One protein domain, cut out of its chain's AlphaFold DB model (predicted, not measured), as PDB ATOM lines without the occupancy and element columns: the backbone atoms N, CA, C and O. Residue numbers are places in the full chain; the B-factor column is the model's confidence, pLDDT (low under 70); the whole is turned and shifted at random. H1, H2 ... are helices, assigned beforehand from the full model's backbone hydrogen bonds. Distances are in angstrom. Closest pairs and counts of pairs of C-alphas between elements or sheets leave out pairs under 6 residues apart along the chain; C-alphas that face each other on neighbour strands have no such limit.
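What this domain is: This is residues 128 to 173 of the 191 residues of an uncharacterized protein of Lamprigera yunnana (UniProt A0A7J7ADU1). What shape do these coordinates make? One long, nearly straight helix, H1, makes the longest axis, and a short helix, H2, turns aside beyond its last residue, giving a long-armed L. What are the make-up and size? The printed part has 46 residues with two named helices, in the order H1 H2, and no named strand; the class is all helix. The whole is extended, with a radius of gyration of the C-alphas of 18.8 A, and its C-alphas span 59 by 19 by 6 A.

Where its parts are: Where does the long helix run? H1 is residues 128 to 160, 48.0 A from C-alpha 128 at (212.694, 160.547, 156.625) to C-alpha 160 at (193.308, 171.778, 199.123). Where is the short one? H2 is residues 164 to 172, 12.5 A from first to last C-alpha, and ends at C-alpha 172 at (207.872, 174.233, 212.401).

How they stand to each other: How does H1 stand to H2? They are apart, with no C-alpha of the one within 8 A of the other, and a tight link of 3 residues joins them. Which residues stand free? Residues 128 to 158, 160 to 166 and 168 to 173 stand free, with no C-alpha 8 or more residues away along the chain within 10 A. What do the helix backbones show? In H1 and H2 every O i to N i+4 pair is within hydrogen-bond range.

The domain as a whole: How far does the printed part reach? The two C-alphas farthest apart, those of Pro 128 and Ser 165, are 58.6 A apart. Is it unbroken, and how confident is the model? The printed part has no cut; its mean pLDDT is 82.1, and no printed residue is under 70.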
ATOM      1  N   PRO A 128     213.910 161.018 155.964       70.12
ATOM      2  CA  PRO A 128     212.694 160.547 156.625       70.12
ATOM      3  C   PRO A 128     212.860 160.262 158.128       70.12
ATOM      4  O   PRO A 128     211.901 160.390 158.895       70.12
ATOM      5  N   TRP A 129     214.076 159.922 158.574       73.25
ATOM      6  CA  TRP A 129     214.412 159.734 159.986       73.25
ATOM      7  C   TRP A 129     214.323 161.025 160.813       73.25
ATOM      8  O   TRP A 129     213.858 160.975 161.949       73.25
ATOM      9  N   PHE A 130     214.688 162.185 160.266       71.75
ATOM     10  CA  PHE A 130     214.672 163.455 160.993       71.75
ATOM     11  C   PHE A 130     213.241 163.970 161.192       71.75
ATOM     12  O   PHE A 130     212.892 164.478 162.257       71.75
ATOM     13  N   ILE A 131     212.356 163.740 160.215       71.44
ATOM     14  CA  ILE A 131     210.914 164.000 160.374       71.44
ATOM     15  C   ILE A 131     210.333 163.109 161.481       71.44
ATOM     16  O   ILE A 131     209.555 163.584 162.315       71.44
ATOM     17  N   ARG A 132     210.714 161.823 161.519       72.94
ATOM     18  CA  ARG A 132     210.312 160.894 162.592       72.94
ATOM     19  C   ARG A 132     210.847 161.346 163.952       72.94
ATOM     20  O   ARG A 132     210.079 161.364 164.910       72.94
ATOM     21  N   TYR A 133     212.104 161.783 164.019       75.31
ATOM     22  CA  TYR A 133     212.723 162.336 165.223       75.31
ATOM     23  C   TYR A 133     211.966 163.568 165.742       75.31
ATOM     24  O   TYR A 133     211.558 163.592 166.900       75.31
ATOM     25  N   LEU A 134     211.666 164.548 164.880       73.75
ATOM     26  CA  LEU A 134     210.899 165.738 165.270       73.75
ATOM     27  C   LEU A 134     209.489 165.397 165.771       73.75
ATOM     28  O   LEU A 134     209.022 165.989 166.747       73.75
ATOM     29  N   LYS A 135     208.804 164.445 165.124       75.00
ATOM     30  CA  LYS A 135     207.501 163.948 165.597       75.00
ATOM     31  C   LYS A 135     207.634 163.324 166.988       75.00
ATOM     32  O   LYS A 135     206.868 163.676 167.881       75.00
ATOM     33  N   LEU A 136     208.632 162.468 167.191       78.50
ATOM     34  CA  LEU A 136     208.888 161.802 168.466       78.50
ATOM     35  C   LEU A 136     209.226 162.807 169.581       78.50
ATOM     36  O   LEU A 136     208.658 162.722 170.668       78.50
ATOM     37  N   CYS A 137     210.038 163.830 169.305       77.38
ATOM     38  CA  CYS A 137     210.321 164.909 170.257       77.38
ATOM     39  C   CYS A 137     209.058 165.670 170.688       77.38
ATOM     40  O   CYS A 137     208.925 166.001 171.868       77.38
ATOM     41  N   LYS A 138     208.108 165.915 169.773       80.31
ATOM     42  CA  LYS A 138     206.817 166.535 170.122       80.31
ATOM     43  C   LYS A 138     205.998 165.652 171.067       80.31
ATOM     44  O   LYS A 138     205.452 166.171 172.038       80.31
ATOM     45  N   PHE A 139     205.958 164.337 170.834       82.56
ATOM     46  CA  PHE A 139     205.282 163.393 171.734       82.56
ATOM     47  C   PHE A 139     205.949 163.321 173.109       82.56
ATOM     48  O   PHE A 139     205.252 163.393 174.118       82.56
ATOM     49  N   ILE A 140     207.285 163.263 173.168       80.56
ATOM     50  CA  ILE A 140     208.027 163.299 174.438       80.56
ATOM     51  C   ILE A 140     207.699 164.577 175.213       80.56
ATOM     52  O   ILE A 140     207.453 164.527 176.418       80.56
ATOM     53  N   TYR A 141     207.685 165.726 174.537       83.62
ATOM     54  CA  TYR A 141     207.378 166.999 175.180       83.62
ATOM     55  C   TYR A 141     205.939 167.039 175.712       83.62
ATOM     56  O   TYR A 141     205.724 167.417 176.865       83.62
ATOM     57  N   ALA A 142     204.965 166.585 174.918       83.75
ATOM     58  CA  ALA A 142     203.572 166.483 175.347       83.75
ATOM     59  C   ALA A 142     203.407 165.536 176.551       83.75
ATOM     60  O   ALA A 142     202.746 165.892 177.527       83.75
ATOM     61  N   ALA A 143     204.066 164.374 176.533       82.12
ATOM     62  CA  ALA A 143     204.054 163.426 177.644       82.12
ATOM     63  C   ALA A 143     204.646 164.042 178.921       82.12
ATOM     64  O   ALA A 143     204.031 163.967 179.985       82.12
ATOM     65  N   ARG A 144     205.793 164.728 178.821       84.38
ATOM     66  CA  ARG A 144     206.395 165.460 179.951       84.38
ATOM     67  C   ARG A 144     205.445 166.509 180.518       84.38
ATOM     68  O   ARG A 144     205.298 166.592 181.735       84.38
ATOM     69  N   TYR A 145     204.786 167.277 179.653       89.44
ATOM     70  CA  TYR A 145     203.823 168.288 180.076       89.44
ATOM     71  C   TYR A 145     202.644 167.671 180.843       89.44
ATOM     72  O   TYR A 145     202.297 168.153 181.920       89.44
ATOM     73  N   ILE A 146     202.074 166.570 180.343       86.25
ATOM     74  CA  ILE A 146     200.977 165.855 181.015       86.25
ATOM     75  C   ILE A 146     201.431 165.300 182.370       86.25
ATOM     76  O   ILE A 146     200.726 165.472 183.362       86.25
ATOM     77  N   ILE A 147     202.616 164.686 182.446       84.81
ATOM     78  CA  ILE A 147     203.169 164.158 183.704       84.81
ATOM     79  C   ILE A 147     203.329 165.280 184.734       84.81
ATOM     80  O   ILE A 147     202.892 165.131 185.876       84.81
ATOM     81  N   LEU A 148     203.920 166.410 184.337       82.75
ATOM     82  CA  LEU A 148     204.075 167.574 185.209       82.75
ATOM     83  C   LEU A 148     202.723 168.126 185.662       82.75
ATOM     84  O   LEU A 148     202.528 168.351 186.857       82.75
ATOM     85  N   LYS A 149     201.767 168.278 184.741       87.62
ATOM     86  CA  LYS A 149     200.409 168.739 185.055       87.62
ATOM     87  C   LYS A 149     199.713 167.802 186.043       87.62
ATOM     88  O   LYS A 149     199.137 168.273 187.018       87.62
ATOM     89  N   ASN A 150     199.804 166.489 185.845       88.06
ATOM     90  CA  ASN A 150     199.201 165.502 186.741       88.06
ATOM     91  C   ASN A 150     199.855 165.511 188.131       88.06
ATOM     92  O   ASN A 150     199.144 165.439 189.134       88.06
ATOM     93  N   ARG A 151     201.186 165.653 188.209       84.88
ATOM     94  CA  ARG A 151     201.905 165.820 189.486       84.88
ATOM     95  C   ARG A 151     201.449 167.081 190.220       84.88
ATOM     96  O   ARG A 151     201.125 167.005 191.400       84.88
ATOM     97  N   LEU A 152     201.353 168.209 189.514       85.94
ATOM     98  CA  LEU A 152     200.854 169.464 190.082       85.94
ATOM     99  C   LEU A 152     199.413 169.329 190.574       85.94
ATOM    100  O   LEU A 152     199.123 169.727 191.694       85.94
ATOM    101  N   LEU A 153     198.523 168.716 189.791       87.94
ATOM    102  CA  LEU A 153     197.135 168.486 190.202       87.94
ATOM    103  C   LEU A 153     197.032 167.584 191.437       87.94
ATOM    104  O   LEU A 153     196.197 167.843 192.301       87.94
ATOM    105  N   LYS A 154     197.874 166.550 191.549       89.38
ATOM    106  CA  LYS A 154     197.934 165.700 192.748       89.38
ATOM    107  C   LYS A 154     198.365 166.510 193.974       89.38
ATOM    108  O   LYS A 154     197.698 166.437 195.001       89.38
ATOM    109  N   ASN A 155     199.410 167.325 193.844       83.69
ATOM    110  CA  ASN A 155     199.886 168.181 194.931       83.69
ATOM    111  C   ASN A 155     198.846 169.239 195.318       83.69
ATOM    112  O   ASN A 155     198.588 169.430 196.499       83.69
ATOM    113  N   LEU A 156     198.183 169.868 194.346       84.31
ATOM    114  CA  LEU A 156     197.109 170.833 194.599       84.31
ATOM    115  C   LEU A 156     195.905 170.195 195.298       84.31
ATOM    116  O   LEU A 156     195.312 170.824 196.166       84.31
ATOM    117  N   LYS A 157     195.549 168.947 194.963       88.56
ATOM    118  CA  LYS A 157     194.500 168.210 195.685       88.56
ATOM    119  C   LYS A 157     194.870 167.982 197.150       88.56
ATOM    120  O   LYS A 157     194.006 168.150 197.999       88.56
ATOM    121  N   ILE A 158     196.126 167.629 197.425       83.38
ATOM    122  CA  ILE A 158     196.634 167.459 198.794       83.38
ATOM    123  C   ILE A 158     196.584 168.799 199.534       83.38
ATOM    124  O   ILE A 158     195.994 168.874 200.603       83.38
ATOM    125  N   LEU A 159     197.111 169.868 198.929       80.81
ATOM    126  CA  LEU A 159     197.110 171.210 199.520       80.81
ATOM    127  C   LEU A 159     195.693 171.743 199.770       80.81
ATOM    128  O   LEU A 159     195.464 172.416 200.765       80.81
ATOM    129  N   LYS A 160     194.718 171.407 198.916       86.19
ATOM    130  CA  LYS A 160     193.308 171.778 199.123       86.19
ATOM    131  C   LYS A 160     192.706 171.145 200.387       86.19
ATOM    132  O   LYS A 160     191.731 171.667 200.910       86.19
ATOM    133  N   GLN A 161     193.243 170.016 200.846       86.88
ATOM    134  CA  GLN A 161     192.785 169.319 202.054       86.88
ATOM    135  C   GLN A 161     193.507 169.792 203.323       86.88
ATOM    136  O   GLN A 161     193.257 169.251 204.398       86.88
ATOM    137  N   TRP A 162     194.442 170.740 203.217       85.44
ATOM    138  CA  TRP A 162     195.203 171.203 204.370       85.44
ATOM    139  C   TRP A 162     194.450 172.273 205.153       85.44
ATOM    140  O   TRP A 162     193.918 173.217 204.579       85.44
ATOM    141  N   ASN A 163     194.472 172.121 206.476       86.38
ATOM    142  CA  ASN A 163     193.983 173.105 207.436       86.38
ATOM    143  C   ASN A 163     195.167 173.869 208.053       86.38
ATOM    144  O   ASN A 163     196.319 173.457 207.906       86.38
ATOM    145  N   GLU A 164     194.883 174.947 208.785       83.06
ATOM    146  CA  GLU A 164     195.877 175.809 209.452       83.06
ATOM    147  C   GLU A 164     196.886 175.027 210.313       83.06
ATOM    148  O   GLU A 164     198.087 175.286 210.260       83.06
ATOM    149  N   SER A 165     196.429 173.977 211.001       83.06
ATOM    150  CA  SER A 165     197.278 173.086 211.802       83.06
ATOM    151  C   SER A 165     198.314 172.311 210.977       83.06
ATOM    152  O   SER A 165     199.429 172.076 211.436       83.06
ATOM    153  N   ASN A 166     197.979 171.927 209.740       83.19
ATOM    154  CA  ASN A 166     198.910 171.230 208.846       83.19
ATOM    155  C   ASN A 166     199.979 172.185 208.304       83.19
ATOM    156  O   ASN A 166     201.097 171.758 208.024       83.19
ATOM    157  N   ILE A 167     199.632 173.465 208.149       80.75
ATOM    158  CA  ILE A 167     200.561 174.504 207.699       80.75
ATOM    159  C   ILE A 167     201.581 174.786 208.805       80.75
ATOM    160  O   ILE A 167     202.777 174.692 208.539       80.75
ATOM    161  N   GLN A 168     201.122 175.001 210.044       84.69
ATOM    162  CA  GLN A 168     202.002 175.185 211.207       84.69
ATOM    163  C   GLN A 168     202.966 174.012 211.395       84.69
ATOM    164  O   GLN A 168     204.169 174.225 211.513       84.69
ATOM    165  N   TYR A 169     202.473 172.771 211.302       85.69
ATOM    166  CA  TYR A 169     203.331 171.589 211.401       85.69
ATOM    167  C   TYR A 169     204.476 171.598 210.373       85.69
ATOM    168  O   TYR A 169     205.590 171.200 210.688       85.69
ATOM    169  N   VAL A 170     204.229 172.046 209.141       80.38
ATOM    170  CA  VAL A 170     205.252 172.073 208.082       80.38
ATOM    171  C   VAL A 170     206.208 173.257 208.224       80.38
ATOM    172  O   VAL A 170     207.378 173.134 207.862       80.38
ATOM    173  N   GLU A 171     205.740 174.389 208.746       79.94
ATOM    174  CA  GLU A 171     206.582 175.558 209.018       79.94
ATOM    175  C   GLU A 171     207.524 175.340 210.208       79.94
ATOM    176  O   GLU A 171     208.661 175.813 210.178       79.94
ATOM    177  N   GLU A 172     207.086 174.579 211.211       85.12
ATOM    178  CA  GLU A 172     207.872 174.233 212.401       85.12
ATOM    179  C   GLU A 172     208.908 173.127 212.144       85.12
ATOM    180  O   GLU A 172     209.869 172.977 212.903       85.12
ATOM    181  N   GLN A 173     208.758 172.355 211.061       79.12
ATOM    182  CA  GLN A 173     209.723 171.320 210.696       79.12
ATOM    183  C   GLN A 173     211.016 171.950 210.146       79.12
ATOM    184  O   GLN A 173     210.977 172.735 209.189       79.12
TER     185      GLN A 173